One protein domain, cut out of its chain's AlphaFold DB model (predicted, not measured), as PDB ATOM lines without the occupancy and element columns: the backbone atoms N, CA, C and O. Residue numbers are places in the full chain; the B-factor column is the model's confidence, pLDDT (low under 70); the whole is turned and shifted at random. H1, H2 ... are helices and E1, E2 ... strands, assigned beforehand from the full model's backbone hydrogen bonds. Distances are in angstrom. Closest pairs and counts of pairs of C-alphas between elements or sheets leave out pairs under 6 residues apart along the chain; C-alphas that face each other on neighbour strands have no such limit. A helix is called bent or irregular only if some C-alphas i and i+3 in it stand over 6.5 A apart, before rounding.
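What this domain is: This is residues 242 to 275 and 528 to 630 of the 630 residues of an uncharacterized protein of Lacipirellula parvula (UniProt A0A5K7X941). The body is a sandwich of two twisted four-strand sheets, E5 E2 E7 E8 facing E1 E6 E4 E3. An irregular helix, H2, lies beyond one end of the sandwich on the stretch after E8, and residues 614 to 620 stick out freely there. The printed part has 137 residues with eight named strands and two named helices, in the order E1 E2 E3 E4 H1 E5 E6 E7 E8 H2, and the class is mostly strand. The first sheet is antiparallel throughout, the second mixed. The whole is loose, with a radius of gyration of the C-alphas of 18.1 A, and spans 63 by 31 by 26 A, H2 adding to the length.

How they stand to each other: One sheet runs E5, residues 557 to 567, E2, residues 257 to 271, E7, residues 585 to 593, and E8, residues 596 to 605. E5 and E2 are antiparallel at 157 degrees, with N 264 and O 559 2.9 A apart. E2 and E7 are antiparallel, with N 265 and O 590 at 2.9 A. E7 and E8 form a hairpin, with N 587 and O 603 at 2.8 A. E2 bends by 76 degrees at residue 260 and E5 by 79 degrees at residue 564. The other sheet runs E1, residues 242 to 249, E6, residues 572 to 580, E4, residues 539 to 547, and E3, residues 531 to 536. E1 and E6 are antiparallel, with N 244 and O 577 at 2.9 A; E6 and E4 are parallel at 16 degrees, with N 542 and O 574 at 2.8 A; E3 and E4 form a hairpin, with N 533 and O 541 at 2.9 A. Facing parts of the sheets are 8.8 A apart, centre to centre, their strands at 32 degrees. Across the sandwich, the closest C-alphas of E4 and E5 are those of Phe 544 and Ser 559, 6.9 A apart. H1, residues 548 to 551, only grazes the first sheet and is too short for an O i to N i+4 pair. H2, residues 615 to 629, is on neither sheet; 9 of its 11 such pairs are within hydrogen-bond range.

Where its parts are: E1 begins at C-alpha 242 (88.288, -40.633, 35.452). E2 is the longest strand, 37.0 A; E4, E7 and E8 measure 26.6, 26.1 and 26.3 A. H2 is 21.9 A long, ends at C-alpha 629 (84.829, -54.781, 35.935), and is irregular: C-alphas 616 and 619 are 7.2 A apart.

The domain as a whole: The farthest C-alphas, Leu 254 and Asn 616, are 63.6 A apart. Residues 276 to 527 are not printed; C-alphas 275 and 528 are 33.9 A apart. Of the links printed whole, none is long. Mean pLDDT of the printed part is 76.5; residues 252 to 254, 271 to 275, 528 and 605 to 630 are under 70.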
ATOM      1  N   GLN A 242      88.288 -41.261  34.140       74.94
ATOM      2  CA  GLN A 242      88.288 -40.633  35.452       74.94
ATOM      3  C   GLN A 242      87.934 -39.163  35.314       74.94
ATOM      4  O   GLN A 242      88.569 -38.432  34.559       74.94
ATOM      5  N   ARG A 243      86.920 -38.748  36.069       83.81
ATOM      6  CA  ARG A 243      86.488 -37.359  36.159       83.81
ATOM      7  C   ARG A 243      87.051 -36.736  37.422       83.81
ATOM      8  O   ARG A 243      86.798 -37.222  38.524       83.81
ATOM      9  N   TRP A 244      87.781 -35.643  37.265       84.69
ATOM     10  CA  TRP A 244      88.319 -34.868  38.375       84.69
ATOM     11  C   TRP A 244      87.633 -33.508  38.413       84.69
ATOM     12  O   TRP A 244      87.738 -32.743  37.457       84.69
ATOM     13  N   ARG A 245      86.927 -33.212  39.506       85.81
ATOM     14  CA  ARG A 245      86.172 -31.966  39.665       85.81
ATOM     15  C   ARG A 245      86.895 -31.001  40.601       85.81
ATOM     16  O   ARG A 245      87.136 -31.338  41.759       85.81
ATOM     17  N   GLY A 246      87.166 -29.796  40.108       82.50
ATOM     18  CA  GLY A 246      87.550 -28.626  40.901       82.50
ATOM     19  C   GLY A 246      86.388 -27.636  41.038       82.50
ATOM     20  O   GLY A 246      85.592 -27.469  40.111       82.50
ATOM     21  N   GLU A 247      86.289 -26.965  42.186       88.19
ATOM     22  CA  GLU A 247      85.307 -25.901  42.439       88.19
ATOM     23  C   GLU A 247      86.031 -24.613  42.843       88.19
ATOM     24  O   GLU A 247      86.717 -24.564  43.862       88.19
ATOM     25  N   LEU A 248      85.837 -23.552  42.058       85.06
ATOM     26  CA  LEU A 248      86.321 -22.205  42.356       85.06
ATOM     27  C   LEU A 248      85.149 -21.317  42.774       85.06
ATOM     28  O   LEU A 248      84.141 -21.220  42.070       85.06
ATOM     29  N   LEU A 249      85.284 -20.636  43.910       86.94
ATOM     30  CA  LEU A 249      84.257 -19.747  44.449       86.94
ATOM     31  C   LEU A 249      84.680 -18.283  44.306       86.94
ATOM     32  O   LEU A 249      85.702 -17.868  44.855       86.94
ATOM     33  N   ASN A 250      83.840 -17.459  43.672       85.31
ATOM     34  CA  ASN A 250      83.984 -16.010  43.758       85.31
ATOM     35  C   ASN A 250      83.642 -15.546  45.182       85.31
ATOM     36  O   ASN A 250      82.482 -15.297  45.516       85.31
ATOM     37  N   CYS A 251      84.669 -15.401  46.017       76.75
ATOM     38  CA  CYS A 251      84.538 -14.979  47.411       76.75
ATOM     39  C   CYS A 251      84.172 -13.492  47.571       76.75
ATOM     40  O   CYS A 251      83.948 -13.020  48.687       76.75
ATOM     41  N   SER A 252      84.103 -12.733  46.475       68.88
ATOM     42  CA  SER A 252      83.661 -11.346  46.513       68.88
ATOM     43  C   SER A 252      82.179 -11.257  46.877       68.88
ATOM     44  O   SER A 252      81.330 -11.910  46.271       68.88
ATOM     45  N   TYR A 253      81.859 -10.408  47.855       63.62
ATOM     46  CA  TYR A 253      80.480 -10.150  48.281       63.62
ATOM     47  C   TYR A 253      79.739  -9.154  47.386       63.62
ATOM     48  O   TYR A 253      78.512  -9.144  47.381       63.62
ATOM     49  N   LEU A 254      80.471  -8.312  46.650       58.78
ATOM     50  CA  LEU A 254      79.899  -7.182  45.912       58.78
ATOM     51  C   LEU A 254      80.312  -7.149  44.438       58.78
ATOM     52  O   LEU A 254      79.541  -6.690  43.603       58.78
ATOM     53  N   ASN A 255      81.496  -7.665  44.101       75.38
ATOM     54  CA  ASN A 255      82.039  -7.572  42.746       75.38
ATOM     55  C   ASN A 255      81.856  -8.882  41.979       75.38
ATOM     56  O   ASN A 255      82.246  -9.952  42.454       75.38
ATOM     57  N   SER A 256      81.315  -8.784  40.768       80.12
ATOM     58  CA  SER A 256      81.396  -9.856  39.782       80.12
ATOM     59  C   SER A 256      82.828  -9.997  39.266       80.12
ATOM     60  O   SER A 256      83.493  -8.994  39.012       80.12
ATOM     61  N   PHE A 257      83.280 -11.230  39.073       83.75
ATOM     62  CA  PHE A 257      84.582 -11.549  38.498       83.75
ATOM     63  C   PHE A 257      84.408 -11.937  37.027       83.75
ATOM     64  O   PHE A 257      83.581 -12.789  36.715       83.75
ATOM     65  N   PHE A 258      85.128 -11.297  36.106       87.50
ATOM     66  CA  PHE A 258      85.019 -11.621  34.683       87.50
ATOM     67  C   PHE A 258      85.904 -12.821  34.334       87.50
ATOM     68  O   PHE A 258      87.108 -12.792  34.574       87.50
ATOM     69  N   LEU A 259      85.304 -13.857  33.754       86.06
ATOM     70  CA  LEU A 259      85.973 -15.039  33.225       86.06
ATOM     71  C   LEU A 259      86.097 -14.867  31.709       86.06
ATOM     72  O   LEU A 259      85.132 -15.108  30.982       86.06
ATOM     73  N   SER A 260      87.259 -14.426  31.224       85.50
ATOM     74  CA  SER A 260      87.535 -14.412  29.784       85.50
ATOM     75  C   SER A 260      87.921 -15.806  29.307       85.50
ATOM     76  O   SER A 260      87.330 -16.314  28.358       85.50
ATOM     77  N   GLU A 261      88.855 -16.438  30.014       92.56
ATOM     78  CA  GLU A 261      89.461 -17.719  29.654       92.56
ATOM     79  C   GLU A 261      89.558 -18.605  30.894       92.56
ATOM     80  O   GLU A 261      89.954 -18.138  31.965       92.56
ATOM     81  N   VAL A 262      89.255 -19.892  30.745       91.69
ATOM     82  CA  VAL A 262      89.621 -20.908  31.734       91.69
ATOM     83  C   VAL A 262      90.402 -22.006  31.034       91.69
ATOM     84  O   VAL A 262      89.940 -22.580  30.050       91.69
ATOM     85  N   ALA A 263      91.587 -22.308  31.547       91.50
ATOM     86  CA  ALA A 263      92.440 -23.363  31.037       91.50
ATOM     87  C   ALA A 263      92.680 -24.427  32.103       91.50
ATOM     88  O   ALA A 263      92.857 -24.121  33.280       91.50
ATOM     89  N   VAL A 264      92.739 -25.682  31.671       93.31
ATOM     90  CA  VAL A 264      93.155 -26.803  32.511       93.31
ATOM     91  C   VAL A 264      94.431 -27.380  31.928       93.31
ATOM     92  O   VAL A 264      94.485 -27.750  30.752       93.31
ATOM     93  N   GLU A 265      95.470 -27.435  32.754       93.38
ATOM     94  CA  GLU A 265      96.719 -28.115  32.442       93.38
ATOM     95  C   GLU A 265      96.803 -29.407  33.250       93.38
ATOM     96  O   GLU A 265      96.702 -29.385  34.476       93.38
ATOM     97  N   VAL A 266      97.020 -30.526  32.565       90.81
ATOM     98  CA  VAL A 266      97.252 -31.831  33.184       90.81
ATOM     99  C   VAL A 266      98.655 -32.295  32.821       90.81
ATOM    100  O   VAL A 266      99.036 -32.299  31.647       90.81
ATOM    101  N   ARG A 267      99.424 -32.724  33.821       91.00
ATOM    102  CA  ARG A 267     100.708 -33.409  33.621       91.00
ATOM    103  C   ARG A 267     100.828 -34.634  34.512       91.00
ATOM    104  O   ARG A 267     100.272 -34.656  35.605       91.00
ATOM    105  N   LYS A 268     101.596 -35.629  34.075       86.06
ATOM    106  CA  LYS A 268     101.972 -36.776  34.906       86.06
ATOM    107  C   LYS A 268     103.179 -36.337  35.732       86.06
ATOM    108  O   LYS A 268     104.271 -36.192  35.195       86.06
ATOM    109  N   ALA A 269     102.947 -35.995  36.995       82.75
ATOM    110  CA  ALA A 269     103.959 -35.428  37.881       82.75
ATOM    111  C   ALA A 269     104.994 -36.472  38.306       82.75
ATOM    112  O   ALA A 269     106.184 -36.176  38.332       82.75
ATOM    113  N   GLU A 270     104.538 -37.688  38.603       77.69
ATOM    114  CA  GLU A 270     105.396 -38.814  38.961       77.69
ATOM    115  C   GLU A 270     104.909 -40.042  38.172       77.69
ATOM    116  O   GLU A 270     103.715 -40.374  38.243       77.69
ATOM    117  N   PRO A 271     105.774 -40.715  37.382       65.94
ATOM    118  CA  PRO A 271     105.446 -42.049  36.907       65.94
ATOM    119  C   PRO A 271     105.235 -42.931  38.137       65.94
ATOM    120  O   PRO A 271     106.041 -42.908  39.065       65.94
ATOM    121  N   GLY A 272     104.123 -43.664  38.177       54.41
ATOM    122  CA  GLY A 272     103.889 -44.605  39.260       54.41
ATOM    123  C   GLY A 272     104.780 -45.819  39.055       54.41
ATOM    124  O   GLY A 272     104.324 -46.808  38.492       54.41
ATOM    125  N   GLU A 273     106.042 -45.752  39.476       46.97
ATOM    126  CA  GLU A 273     106.763 -46.982  39.776       46.97
ATOM    127  C   GLU A 273     106.078 -47.602  40.988       46.97
ATOM    128  O   GLU A 273     106.007 -47.036  42.081       46.97
ATOM    129  N   PHE A 274     105.476 -48.755  40.742       42.97
ATOM    130  CA  PHE A 274     104.922 -49.587  41.781       42.97
ATOM    131  C   PHE A 274     106.023 -49.948  42.797       42.97
ATOM    132  O   PHE A 274     107.122 -50.316  42.377       42.97
ATOM    133  N   PRO A 275     105.753 -49.946  44.113       49.44
ATOM    134  CA  PRO A 275     104.547 -49.515  44.808       49.44
ATOM    135  C   PRO A 275     104.787 -48.200  45.562       49.44
ATOM    136  O   PRO A 275     105.866 -47.954  46.101       49.44
ATOM    137  N   LYS A 528      86.107 -34.610  22.218       63.19
ATOM    138  CA  LYS A 528      85.246 -33.421  22.084       63.19
ATOM    139  C   LYS A 528      85.967 -32.146  22.564       63.19
ATOM    140  O   LYS A 528      86.737 -32.222  23.520       63.19
ATOM    141  N   PRO A 529      85.719 -30.979  21.934       74.88
ATOM    142  CA  PRO A 529      86.184 -29.689  22.447       74.88
ATOM    143  C   PRO A 529      85.535 -29.368  23.807       74.88
ATOM    144  O   PRO A 529      84.464 -29.911  24.100       74.88
ATOM    145  N   PRO A 530      86.152 -28.498  24.633       77.69
ATOM    146  CA  PRO A 530      85.611 -28.154  25.941       77.69
ATOM    147  C   PRO A 530      84.222 -27.522  25.827       77.69
ATOM    148  O   PRO A 530      83.952 -26.736  24.916       77.69
ATOM    149  N   HIS A 531      83.332 -27.887  26.748       83.19
ATOM    150  CA  HIS A 531      81.934 -27.458  26.741       83.19
ATOM    151  C   HIS A 531      81.647 -26.515  27.910       83.19
ATOM    152  O   HIS A 531      81.966 -26.835  29.055       83.19
ATOM    153  N   VAL A 532      81.041 -25.362  27.610       84.31
ATOM    154  CA  VAL A 532      80.612 -24.361  28.596       84.31
ATOM    155  C   VAL A 532      79.111 -24.505  28.821       84.31
ATOM    156  O   VAL A 532      78.325 -24.253  27.907       84.31
ATOM    157  N   GLU A 533      78.709 -24.874  30.036       83.38
ATOM    158  CA  GLU A 533      77.304 -25.017  30.417       83.38
ATOM    159  C   GLU A 533      76.962 -24.078  31.590       83.38
ATOM    160  O   GLU A 533      77.492 -24.230  32.698       83.38
ATOM    161  N   PRO A 534      76.072 -23.089  31.401       78.75
ATOM    162  CA  PRO A 534      75.521 -22.318  32.508       78.75
ATOM    163  C   PRO A 534      74.455 -23.152  33.238       78.75
ATOM    164  O   PRO A 534      73.335 -23.305  32.757       78.75
ATOM    165  N   VAL A 535      74.788 -23.679  34.419       79.81
ATOM    166  CA  VAL A 535      73.904 -24.567  35.216       79.81
ATOM    167  C   VAL A 535      72.927 -23.770  36.100       79.81
ATOM    168  O   VAL A 535      72.003 -24.310  36.705       79.81
ATOM    169  N   GLY A 536      73.090 -22.450  36.169       77.88
ATOM    170  CA  GLY A 536      72.180 -21.544  36.859       77.88
ATOM    171  C   GLY A 536      72.724 -20.122  36.891       77.88
ATOM    172  O   GLY A 536      73.777 -19.832  36.332       77.88
ATOM    173  N   GLU A 537      72.037 -19.221  37.594       74.88
ATOM    174  CA  GLU A 537      72.420 -17.800  37.633       74.88
ATOM    175  C   GLU A 537      73.800 -17.519  38.248       74.88
ATOM    176  O   GLU A 537      74.362 -16.453  38.005       74.88
ATOM    177  N   ASN A 538      74.314 -18.453  39.052       83.88
ATOM    178  CA  ASN A 538      75.546 -18.314  39.826       83.88
ATOM    179  C   ASN A 538      76.518 -19.481  39.611       83.88
ATOM    180  O   ASN A 538      77.491 -19.569  40.349       83.88
ATOM    181  N   VAL A 539      76.256 -20.400  38.676       89.81
ATOM    182  CA  VAL A 539      77.100 -21.589  38.480       89.81
ATOM    183  C   VAL A 539      77.445 -21.737  37.008       89.81
ATOM    184  O   VAL A 539      76.556 -21.897  36.171       89.81
ATOM    185  N   ILE A 540      78.740 -21.700  36.714       88.94
ATOM    186  CA  ILE A 540      79.295 -21.983  35.390       88.94
ATOM    187  C   ILE A 540      80.006 -23.325  35.490       88.94
ATOM    188  O   ILE A 540      80.821 -23.515  36.391       88.94
ATOM    189  N   ARG A 541      79.694 -24.256  34.589       93.00
ATOM    190  CA  ARG A 541      80.345 -25.562  34.521       93.00
ATOM    191  C   ARG A 541      81.125 -25.687  33.223       93.00
ATOM    192  O   ARG A 541      80.610 -25.361  32.155       93.00
ATOM    193  N   LEU A 542      82.357 -26.162  33.333       91.69
ATOM    194  CA  LEU A 542      83.260 -26.409  32.219       91.69
ATOM    195  C   LEU A 542      83.681 -27.872  32.229       91.69
ATOM    196  O   LEU A 542      84.191 -28.349  33.239       91.69
ATOM    197  N   GLU A 543      83.484 -28.565  31.112       92.12
ATOM    198  CA  GLU A 543      83.951 -29.943  30.927       92.12
ATOM    199  C   GLU A 543      85.143 -29.956  29.955       92.12
ATOM    200  O   GLU A 543      85.042 -29.469  28.827       92.12
ATOM    201  N   PHE A 544      86.269 -30.524  30.388       90.62
ATOM    202  CA  PHE A 544      87.503 -30.705  29.626       90.62
ATOM    203  C   PHE A 544      87.798 -32.196  29.479       90.62
ATOM    204  O   PHE A 544      87.676 -32.928  30.452       90.62
ATOM    205  N   ALA A 545      88.234 -32.644  28.301       89.56
ATOM    206  CA  ALA A 545      88.629 -34.033  28.074       89.56
ATOM    207  C   ALA A 545      90.106 -34.133  27.662       89.56
ATOM    208  O   ALA A 545      90.559 -33.414  26.767       89.56
ATOM    209  N   PHE A 546      90.844 -35.049  28.285       86.56
ATOM    210  CA  PHE A 546      92.260 -35.311  28.040       86.56
ATOM    211  C   PHE A 546      92.482 -36.779  27.686       86.56
ATOM    212  O   PHE A 546      91.927 -37.669  28.317       86.56
ATOM    213  N   ASP A 547      93.336 -37.033  26.698       85.25
ATOM    214  CA  ASP A 547      93.757 -38.383  26.315       85.25
ATOM    215  C   ASP A 547      95.132 -38.678  26.928       85.25
ATOM    216  O   ASP A 547      96.135 -38.043  26.575       85.25
ATOM    217  N   SER A 548      95.180 -39.628  27.861       79.88
ATOM    218  CA  SER A 548      96.406 -40.004  28.568       79.88
ATOM    219  C   SER A 548      97.506 -40.510  27.627       79.88
ATOM    220  O   SER A 548      98.685 -40.287  27.902       79.88
ATOM    221  N   LEU A 549      97.152 -41.118  26.486       78.56
ATOM    222  CA  LEU A 549      98.116 -41.630  25.509       78.56
ATOM    223  C   LEU A 549      98.882 -40.489  24.842       78.56
ATOM    224  O   LEU A 549     100.050 -40.635  24.476       78.56
ATOM    225  N   ARG A 550      98.238 -39.328  24.691       79.06
ATOM    226  CA  ARG A 550      98.917 -38.103  24.257       79.06
ATOM    227  C   ARG A 550      99.796 -37.563  25.373       79.06
ATOM    228  O   ARG A 550     100.921 -37.168  25.097       79.06
ATOM    229  N   LEU A 551      99.317 -37.615  26.613       76.81
ATOM    230  CA  LEU A 551     100.040 -37.174  27.807       76.81
ATOM    231  C   LEU A 551     101.298 -38.022  28.084       76.81
ATOM    232  O   LEU A 551     102.268 -37.519  28.626       76.81
ATOM    233  N   ALA A 552     101.348 -39.277  27.637       70.88
ATOM    234  CA  ALA A 552     102.576 -40.075  27.657       70.88
ATOM    235  C   ALA A 552     103.649 -39.566  26.671       70.88
ATOM    236  O   ALA A 552     104.838 -39.804  26.867       70.88
ATOM    237  N   LYS A 553     103.245 -38.870  25.597       75.56
ATOM    238  CA  LYS A 553     104.151 -38.347  24.557       75.56
ATOM    239  C   LYS A 553     104.605 -36.912  24.816       75.56
ATOM    240  O   LYS A 553     105.592 -36.483  24.224       75.56
ATOM    241  N   VAL A 554     103.876 -36.161  25.640       74.88
ATOM    242  CA  VAL A 554     104.168 -34.755  25.940       74.88
ATOM    243  C   VAL A 554     104.139 -34.509  27.440       74.88
ATOM    244  O   VAL A 554     103.270 -35.013  28.133       74.88
ATOM    245  N   GLU A 555     105.049 -33.680  27.947       78.38
ATOM    246  CA  GLU A 555     105.178 -33.420  29.390       78.38
ATOM    247  C   GLU A 555     103.891 -32.856  30.025       78.38
ATOM    248  O   GLU A 555     103.612 -33.086  31.199       78.38
ATOM    249  N   ARG A 556     103.086 -32.122  29.246       87.44
ATOM    250  CA  ARG A 556     101.827 -31.516  29.692       87.44
ATOM    251  C   ARG A 556     100.811 -31.416  28.559       87.44
ATOM    252  O   ARG A 556     101.173 -31.091  27.429       87.44
ATOM    253  N   LEU A 557      99.538 -31.617  28.884       88.88
ATOM    254  CA  LEU A 557      98.411 -31.263  28.025       88.88
ATOM    255  C   LEU A 557      97.701 -30.042  28.599       88.88
ATOM    256  O   LEU A 557      97.418 -29.991  29.791       88.88
ATOM    257  N   ARG A 558      97.392 -29.075  27.737       91.44
ATOM    258  CA  ARG A 558      96.589 -27.900  28.077       91.44
ATOM    259  C   ARG A 558      95.350 -27.880  27.202       91.44
ATOM    260  O   ARG A 558      95.462 -28.032  25.987       91.44
ATOM    261  N   SER A 559      94.200 -27.655  27.817       91.75
ATOM    262  CA  SER A 559      92.955 -27.353  27.119       91.75
ATOM    263  C   SER A 559      92.408 -26.025  27.626       91.75
ATOM    264  O   SER A 559      92.587 -25.693  28.797       91.75
ATOM    265  N   VAL A 560      91.806 -25.242  26.734       91.31
ATOM    266  CA  VAL A 560      91.379 -23.862  26.991       91.31
ATOM    267  C   VAL A 560      89.930 -23.699  26.552       91.31
ATOM    268  O   VAL A 560      89.569 -24.122  25.456       91.31
ATOM    269  N   ALA A 561      89.115 -23.098  27.414       91.38
ATOM    270  CA  ALA A 561      87.740 -22.725  27.140       91.38
ATOM    271  C   ALA A 561      87.603 -21.197  27.172       91.38
ATOM    272  O   ALA A 561      87.890 -20.559  28.190       91.38
ATOM    273  N   ASP A 562      87.120 -20.628  26.069       89.50
ATOM    274  CA  ASP A 562      86.699 -19.232  26.011       89.50
ATOM    275  C   ASP A 562      85.326 -19.114  26.683       89.50
ATOM    276  O   ASP A 562      84.333 -19.655  26.192       89.50
ATOM    277  N   VAL A 563      85.269 -18.448  27.839       88.31
ATOM    278  CA  VAL A 563      84.043 -18.370  28.650       88.31
ATOM    279  C   VAL A 563      83.280 -17.086  28.341       88.31
ATOM    280  O   VAL A 563      82.097 -17.131  28.022       88.31
ATOM    281  N   GLY A 564      83.944 -15.930  28.424       87.69
ATOM    282  CA  GLY A 564      83.331 -14.625  28.159       87.69
ATOM    283  C   GLY A 564      82.146 -14.274  29.074       87.69
ATOM    284  O   GLY A 564      81.226 -13.583  28.638       87.69
ATOM    285  N   MET A 565      82.138 -14.735  30.332       87.25
ATOM    286  CA  MET A 565      81.021 -14.539  31.273       87.25
ATOM    287  C   MET A 565      81.462 -13.884  32.583       87.25
ATOM    288  O   MET A 565      82.607 -13.994  33.009       87.25
ATOM    289  N   PHE A 566      80.525 -13.231  33.272       84.12
ATOM    290  CA  PHE A 566      80.741 -12.738  34.631       84.12
ATOM    291  C   PHE A 566      80.296 -13.772  35.663       84.12
ATOM    292  O   PHE A 566      79.129 -14.160  35.714       84.12
ATOM    293  N   LEU A 567      81.212 -14.143  36.549       84.44
ATOM    294  CA  LEU A 567      80.917 -14.883  37.760       84.44
ATOM    295  C   LEU A 567      80.395 -13.906  38.821       84.44
ATOM    296  O   LEU A 567      81.141 -13.081  39.353       84.44
ATOM    297  N   LYS A 568      79.093 -13.963  39.113       87.81
ATOM    298  CA  LYS A 568      78.440 -13.102  40.116       87.81
ATOM    299  C   LYS A 568      79.086 -13.251  41.512       87.81
ATOM    300  O   LYS A 568      79.783 -14.239  41.755       87.81
ATOM    301  N   PRO A 569      78.876 -12.297  42.440       85.62
ATOM    302  CA  PRO A 569      79.257 -12.461  43.844       85.62
ATOM    303  C   PRO A 569      78.757 -13.792  44.414       85.62
ATOM    304  O   PRO A 569      77.583 -14.127  44.243       85.62
ATOM    305  N   ARG A 570      79.633 -14.556  45.079       83.25
ATOM    306  CA  ARG A 570      79.363 -15.933  45.554       83.25
ATOM    307  C   ARG A 570      79.021 -16.948  44.454       83.25
ATOM    308  O   ARG A 570      78.516 -18.032  44.754       83.25
ATOM    309  N   GLY A 571      79.275 -16.608  43.193       87.12
ATOM    310  CA  GLY A 571      79.174 -17.525  42.068       87.12
ATOM    311  C   GLY A 571      80.267 -18.589  42.108       87.12
ATOM    312  O   GLY A 571      81.337 -18.366  42.670       87.12
ATOM    313  N   ARG A 572      79.988 -19.743  41.508       90.31
ATOM    314  CA  ARG A 572      80.862 -20.915  41.460       90.31
ATOM    315  C   ARG A 572      81.227 -21.254  40.023       90.31
ATOM    316  O   ARG A 572      80.372 -21.235  39.136       90.31
ATOM    317  N   LEU A 573      82.488 -21.588  39.816       90.31
ATOM    318  CA  LEU A 573      83.001 -22.166  38.589       90.31
ATOM    319  C   LEU A 573      83.371 -23.623  38.881       90.31
ATOM    320  O   LEU A 573      84.262 -23.890  39.683       90.31
ATOM    321  N   LEU A 574      82.653 -24.553  38.256       91.69
ATOM    322  CA  LEU A 574      82.906 -25.988  38.333       91.69
ATOM    323  C   LEU A 574      83.730 -26.400  37.119       91.69
ATOM    324  O   LEU A 574      83.314 -26.172  35.984       91.69
ATOM    325  N   VAL A 575      84.886 -27.005  37.357       90.69
ATOM    326  CA  VAL A 575      85.808 -27.453  36.314       90.69
ATOM    327  C   VAL A 575      85.929 -28.965  36.405       90.69
ATOM    328  O   VAL A 575      86.519 -29.483  37.347       90.69
ATOM    329  N   ASP A 576      85.363 -29.663  35.428       90.69
ATOM    330  CA  ASP A 576      85.450 -31.113  35.296       90.69
ATOM    331  C   ASP A 576      86.534 -31.459  34.270       90.69
ATOM    332  O   ASP A 576      86.430 -31.089  33.101       90.69
ATOM    333  N   ALA A 577      87.574 -32.167  34.699       88.69
ATOM    334  CA  ALA A 577      88.616 -32.712  33.840       88.69
ATOM    335  C   ALA A 577      88.436 -34.230  33.707       88.69
ATOM    336  O   ALA A 577      88.720 -34.985  34.635       88.69
ATOM    337  N   ASP A 578      87.963 -34.665  32.544       88.56
ATOM    338  CA  ASP A 578      87.809 -36.062  32.164       88.56
ATOM    339  C   ASP A 578      89.119 -36.551  31.539       88.56
ATOM    340  O   ASP A 578      89.488 -36.142  30.439       88.56
ATOM    341  N   VAL A 579      89.840 -37.434  32.224       83.38
ATOM    342  CA  VAL A 579      91.020 -38.100  31.663       83.38
ATOM    343  C   VAL A 579      90.623 -39.482  31.173       83.38
ATOM    344  O   VAL A 579      90.163 -40.330  31.938       83.38
ATOM    345  N   LEU A 580      90.794 -39.691  29.872       83.69
ATOM    346  CA  LEU A 580      90.544 -40.947  29.184       83.69
ATOM    347  C   LEU A 580      91.757 -41.859  29.367       83.69
ATOM    348  O   LEU A 580      92.881 -41.457  29.055       83.69
ATOM    349  N   ARG A 581      91.511 -43.085  29.844       81.12
ATOM    350  CA  ARG A 581      92.510 -44.149  30.030       81.12
ATOM    351  C   ARG A 581      93.709 -43.711  30.889       81.12
ATOM    352  O   ARG A 581      94.843 -43.911  30.460       81.12
ATOM    353  N   PRO A 582      93.519 -43.042  32.042       78.69
ATOM    354  CA  PRO A 582      94.643 -42.524  32.818       78.69
ATOM    355  C   PRO A 582      95.573 -43.675  33.204       78.69
ATOM    356  O   PRO A 582      95.111 -44.639  33.798       78.69
ATOM    357  N   GLY A 583      96.858 -43.569  32.864       77.94
ATOM    358  CA  GLY A 583      97.850 -44.576  33.231       77.94
ATOM    359  C   GLY A 583      98.160 -44.568  34.729       77.94
ATOM    360  O   GLY A 583      97.695 -43.699  35.468       77.94
ATOM    361  N   THR A 584      98.993 -45.492  35.199       72.50
ATOM    362  CA  THR A 584      99.379 -45.547  36.619       72.50
ATOM    363  C   THR A 584     100.355 -44.417  36.964       72.50
ATOM    364  O   THR A 584     101.395 -44.256  36.311       72.50
ATOM    365  N   GLY A 585     100.048 -43.616  37.987       76.56
ATOM    366  CA  GLY A 585     100.936 -42.563  38.490       76.56
ATOM    367  C   GLY A 585     100.223 -41.419  39.198       76.56
ATOM    368  O   GLY A 585      99.019 -41.464  39.431       76.56
ATOM    369  N   ARG A 586     100.985 -40.378  39.537       80.94
ATOM    370  CA  ARG A 586     100.441 -39.140  40.100       80.94
ATOM    371  C   ARG A 586     100.298 -38.100  39.009       80.94
ATOM    372  O   ARG A 586     101.278 -37.710  38.371       80.94
ATOM    373  N   TYR A 587      99.085 -37.615  38.829       84.19
ATOM    374  CA  TYR A 587      98.756 -36.523  37.933       84.19
ATOM    375  C   TYR A 587      98.678 -35.224  38.718       84.19
ATOM    376  O   TYR A 587      98.181 -35.177  39.837       84.19
ATOM    377  N   GLU A 588      99.185 -34.154  38.131       89.06
ATOM    378  CA  GLU A 588      98.983 -32.800  38.613       89.06
ATOM    379  C   GLU A 588      98.035 -32.087  37.666       89.06
ATOM    380  O   GLU A 588      98.276 -32.036  36.455       89.06
ATOM    381  N   VAL A 589      96.990 -31.507  38.241       88.88
ATOM    382  CA  VAL A 589      96.007 -30.700  37.533       88.88
ATOM    383  C   VAL A 589      96.142 -29.267  38.004       88.88
ATOM    384  O   VAL A 589      96.150 -28.994  39.206       88.88
ATOM    385  N   LYS A 590      96.263 -28.342  37.055       93.31
ATOM    386  CA  LYS A 590      96.244 -26.904  37.305       93.31
ATOM    387  C   LYS A 590      95.054 -26.288  36.606       93.31
ATOM    388  O   LYS A 590      94.862 -26.507  35.411       93.31
ATOM    389  N   VAL A 591      94.315 -25.470  37.338       91.06
ATOM    390  CA  VAL A 591      93.241 -24.649  36.788       91.06
ATOM    391  C   VAL A 591      93.751 -23.219  36.706       91.06
ATOM    392  O   VAL A 591      94.140 -22.627  37.716       91.06
ATOM    393  N   LEU A 592      93.781 -22.679  35.491       91.62
ATOM    394  CA  LEU A 592      94.139 -21.296  35.234       91.62
ATOM    395  C   LEU A 592      92.900 -20.513  34.821       91.62
ATOM    396  O   LEU A 592      92.156 -20.946  33.946       91.62
ATOM    397  N   VAL A 593      92.712 -19.337  35.401       90.31
ATOM    398  CA  VAL A 593      91.639 -18.415  35.039       90.31
ATOM    399  C   VAL A 593      92.267 -17.113  34.571       90.31
ATOM    400  O   VAL A 593      93.096 -16.525  35.258       90.31
ATOM    401  N   ASN A 594      91.924 -16.684  33.357       90.50
ATOM    402  CA  ASN A 594      92.509 -15.515  32.693       90.50
ATOM    403  C   ASN A 594      94.056 -15.544  32.685       90.50
ATOM    404  O   ASN A 594      94.717 -14.519  32.851       90.50
ATOM    405  N   GLY A 595      94.636 -16.741  32.548       86.31
ATOM    406  CA  GLY A 595      96.083 -16.970  32.559       86.31
ATOM    407  C   GLY A 595      96.745 -17.017  33.943       86.31
ATOM    408  O   GLY A 595      97.939 -17.313  34.010       86.31
ATOM    409  N   GLN A 596      96.016 -16.777  35.037       87.88
ATOM    410  CA  GLN A 596      96.528 -16.878  36.408       87.88
ATOM    411  C   GLN A 596      96.209 -18.246  37.012       87.88
ATOM    412  O   GLN A 596      95.136 -18.788  36.780       87.88
ATOM    413  N   LEU A 597      97.150 -18.823  37.766       89.12
ATOM    414  CA  LEU A 597      96.939 -20.087  38.472       89.12
ATOM    415  C   LEU A 597      96.005 -19.858  39.664       89.12
ATOM    416  O   LEU A 597      96.412 -19.211  40.626       89.12
ATOM    417  N   GLU A 598      94.804 -20.424  39.608       88.19
ATOM    418  CA  GLU A 598      93.820 -20.328  40.693       88.19
ATOM    419  C   GLU A 598      93.851 -21.553  41.603       88.19
ATOM    420  O   GLU A 598      93.713 -21.428  42.817       88.19
ATOM    421  N   ASP A 599      94.064 -22.741  41.029       85.00
ATOM    422  CA  ASP A 599      94.092 -23.979  41.803       85.00
ATOM    423  C   ASP A 599      95.073 -25.006  41.229       85.00
ATOM    424  O   ASP A 599      95.380 -25.027  40.031       85.00
ATOM    425  N   ARG A 600      95.583 -25.857  42.119       85.88
ATOM    426  CA  ARG A 600      96.509 -26.944  41.818       85.88
ATOM    427  C   ARG A 600      96.244 -28.102  42.763       85.88
ATOM    428  O   ARG A 600      96.447 -27.979  43.968       85.88
ATOM    429  N   TYR A 601      95.920 -29.256  42.199       79.88
ATOM    430  CA  TYR A 601      95.723 -30.478  42.966       79.88
ATOM    431  C   TYR A 601      96.407 -31.674  42.306       79.88
ATOM    432  O   TYR A 601      96.773 -31.649  41.127       79.88
ATOM    433  N   TYR A 602      96.617 -32.713  43.110       78.62
ATOM    434  CA  TYR A 602      97.233 -33.963  42.690       78.62
ATOM    435  C   TYR A 602      96.197 -35.077  42.728       78.62
ATOM    436  O   TYR A 602      95.422 -35.163  43.680       78.62
ATOM    437  N   VAL A 603      96.196 -35.915  41.698       74.62
ATOM    438  CA  VAL A 603      95.329 -37.085  41.605       74.62
ATOM    439  C   VAL A 603      96.185 -38.312  41.365       74.62
ATOM    440  O   VAL A 603      96.929 -38.376  40.388       74.62
ATOM    441  N   ASP A 604      96.076 -39.283  42.258       72.00
ATOM    442  CA  ASP A 604      96.759 -40.562  42.121       72.00
ATOM    443  C   ASP A 604      95.839 -41.526  41.359       72.00
ATOM    444  O   ASP A 604      94.695 -41.758  41.755       72.00
ATOM    445  N   THR A 605      96.326 -42.068  40.243       67.50
ATOM    446  CA  THR A 605      95.576 -42.985  39.379       67.50
ATOM    447  C   THR A 605      96.245 -44.346  39.295       67.50
ATOM    448  O   THR A 605      97.474 -44.469  39.295       67.50
ATOM    449  N   LEU A 606      95.410 -45.380  39.191       61.97
ATOM    450  CA  LEU A 606      95.824 -46.761  38.988       61.97
ATOM    451  C   LEU A 606      95.172 -47.281  37.704       61.97
ATOM    452  O   LEU A 606      93.945 -47.282  37.607       61.97
ATOM    453  N   ALA A 607      96.003 -47.704  36.754       65.56
ATOM    454  CA  ALA A 607      95.617 -48.464  35.570       65.56
ATOM    455  C   ALA A 607      96.114 -49.900  35.758       65.56
ATOM    456  O   ALA A 607      97.311 -50.147  35.565       65.56
ATOM    457  N   PRO A 608      95.248 -50.835  36.187       53.44
ATOM    458  CA  PRO A 608      95.640 -52.220  36.432       53.44
ATOM    459  C   PRO A 608      96.307 -52.880  35.223       53.44
ATOM    460  O   PRO A 608      97.157 -53.745  35.393       53.44
ATOM    461  N   GLU A 609      95.952 -52.456  34.009       54.31
ATOM    462  CA  GLU A 609      96.490 -52.986  32.756       54.31
ATOM    463  C   GLU A 609      97.942 -52.551  32.489       54.31
ATOM    464  O   GLU A 609      98.651 -53.217  31.738       54.31
ATOM    465  N   GLU A 610      98.402 -51.449  33.096       53.28
ATOM    466  CA  GLU A 610      99.786 -50.959  32.972       53.28
ATOM    467  C   GLU A 610     100.726 -51.528  34.042       53.28
ATOM    468  O   GLU A 610     101.937 -51.307  33.990       53.28
ATOM    469  N   LEU A 611     100.192 -52.237  35.037       51.16
ATOM    470  CA  LEU A 611     101.005 -52.844  36.079       51.16
ATOM    471  C   LEU A 611     101.685 -54.100  35.517       51.16
ATOM    472  O   LEU A 611     101.037 -55.064  35.114       51.16
ATOM    473  N   THR A 612     103.016 -54.095  35.482       43.59
ATOM    474  CA  THR A 612     103.806 -55.278  35.133       43.59
ATOM    475  C   THR A 612     103.994 -56.141  36.372       43.59
ATOM    476  O   THR A 612     104.618 -55.703  37.338       43.59
ATOM    477  N   PHE A 613     103.493 -57.369  36.330       48.16
ATOM    478  CA  PHE A 613     103.607 -58.327  37.425       48.16
ATOM    479  C   PHE A 613     104.498 -59.506  37.028       48.16
ATOM    480  O   PHE A 613     104.650 -59.814  35.845       48.16
ATOM    481  N   HIS A 614     105.103 -60.171  38.013       45.22
ATOM    482  CA  HIS A 614     105.815 -61.423  37.769       45.22
ATOM    483  C   HIS A 614     104.819 -62.548  37.437       45.22
ATOM    484  O   HIS A 614     103.670 -62.505  37.865       45.22
ATOM    485  N   GLU A 615     105.251 -63.579  36.701       47.69
ATOM    486  CA  GLU A 615     104.378 -64.682  36.239       47.69
ATOM    487  C   GLU A 615     103.592 -65.379  37.365       47.69
ATOM    488  O   GLU A 615     102.491 -65.864  37.131       47.69
ATOM    489  N   ASN A 616     104.108 -65.376  38.599       48.53
ATOM    490  CA  ASN A 616     103.431 -65.959  39.764       48.53
ATOM    491  C   ASN A 616     102.317 -65.073  40.350       48.53
ATOM    492  O   ASN A 616     101.521 -65.552  41.154       48.53
ATOM    493  N   ASP A 617     102.264 -63.799  39.966       47.62
ATOM    494  CA  ASP A 617     101.295 -62.822  40.460       47.62
ATOM    495  C   ASP A 617     100.143 -62.611  39.458       47.62
ATOM    496  O   ASP A 617      99.170 -61.940  39.792       47.62
ATOM    497  N   LEU A 618     100.204 -63.214  38.256       48.69
ATOM    498  CA  LEU A 618      99.188 -63.089  37.195       48.69
ATOM    499  C   LEU A 618      97.774 -63.464  37.665       48.69
ATOM    500  O   LEU A 618      96.808 -62.821  37.262       48.69
ATOM    501  N   ASP A 619      97.649 -64.444  38.561       51.97
ATOM    502  CA  ASP A 619      96.363 -64.812  39.161       51.97
ATOM    503  C   ASP A 619      95.786 -63.681  40.024       51.97
ATOM    504  O   ASP A 619      94.574 -63.476  40.040       51.97
ATOM    505  N   GLN A 620      96.629 -62.907  40.716       49.66
ATOM    506  CA  GLN A 620      96.185 -61.733  41.476       49.66
ATOM    507  C   GLN A 620      95.777 -60.587  40.545       49.66
ATOM    508  O   GLN A 620      94.825 -59.871  40.847       49.66
ATOM    509  N   VAL A 621      96.439 -60.443  39.392       49.56
ATOM    510  CA  VAL A 621      96.090 -59.447  38.362       49.56
ATOM    511  C   VAL A 621      94.762 -59.768  37.708       49.56
ATOM    512  O   VAL A 621      93.903 -58.897  37.627       49.56
ATOM    513  N   ASN A 622      94.579 -61.015  37.276       51.22
ATOM    514  CA  ASN A 622      93.343 -61.459  36.643       51.22
ATOM    515  C   ASN A 622      92.168 -61.292  37.615       51.22
ATOM    516  O   ASN A 622      91.142 -60.743  37.232       51.22
ATOM    517  N   ARG A 623      92.362 -61.611  38.904       52.03
ATOM    518  CA  ARG A 623      91.366 -61.351  39.960       52.03
ATOM    519  C   ARG A 623      91.106 -59.860  40.194       52.03
ATOM    520  O   ARG A 623      89.963 -59.466  40.401       52.03
ATOM    521  N   LEU A 624      92.142 -59.017  40.172       49.38
ATOM    522  CA  LEU A 624      91.997 -57.558  40.263       49.38
ATOM    523  C   LEU A 624      91.219 -56.994  39.068       49.38
ATOM    524  O   LEU A 624      90.395 -56.106  39.253       49.38
ATOM    525  N   GLN A 625      91.474 -57.503  37.863       48.69
ATOM    526  CA  GLN A 625      90.796 -57.095  36.636       48.69
ATOM    527  C   GLN A 625      89.340 -57.570  36.603       48.69
ATOM    528  O   GLN A 625      88.469 -56.782  36.251       48.69
ATOM    529  N   GLU A 626      89.061 -58.812  37.006       50.50
ATOM    530  CA  GLU A 626      87.698 -59.353  37.131       50.50
ATOM    531  C   GLU A 626      86.867 -58.527  38.125       50.50
ATOM    532  O   GLU A 626      85.785 -58.060  37.778       50.50
ATOM    533  N   ASN A 627      87.423 -58.225  39.301       45.03
ATOM    534  CA  ASN A 627      86.737 -57.447  40.339       45.03
ATOM    535  C   ASN A 627      86.653 -55.937  40.051       45.03
ATOM    536  O   ASN A 627      85.869 -55.244  40.688       45.03
ATOM    537  N   TRP A 628      87.477 -55.395  39.147       43.72
ATOM    538  CA  TRP A 628      87.377 -53.992  38.714       43.72
ATOM    539  C   TRP A 628      86.253 -53.790  37.688       43.72
ATOM    540  O   TRP A 628      85.735 -52.680  37.544       43.72
ATOM    541  N   LYS A 629      85.906 -54.839  36.931       39.28
ATOM    542  CA  LYS A 629      84.829 -54.781  35.935       39.28
ATOM    543  C   LYS A 629      83.442 -54.701  36.587       39.28
ATOM    544  O   LYS A 629      82.574 -54.028  36.025       39.28
ATOM    545  N   GLU A 630      83.263 -55.307  37.763       34.84
ATOM    546  CA  GLU A 630      82.089 -55.127  38.643       34.84
ATOM    547  C   GLU A 630      82.016 -53.680  39.177       34.84
ATOM    548  O   GLU A 630      80.983 -52.991  38.956       34.84
TER     549      GLU A 630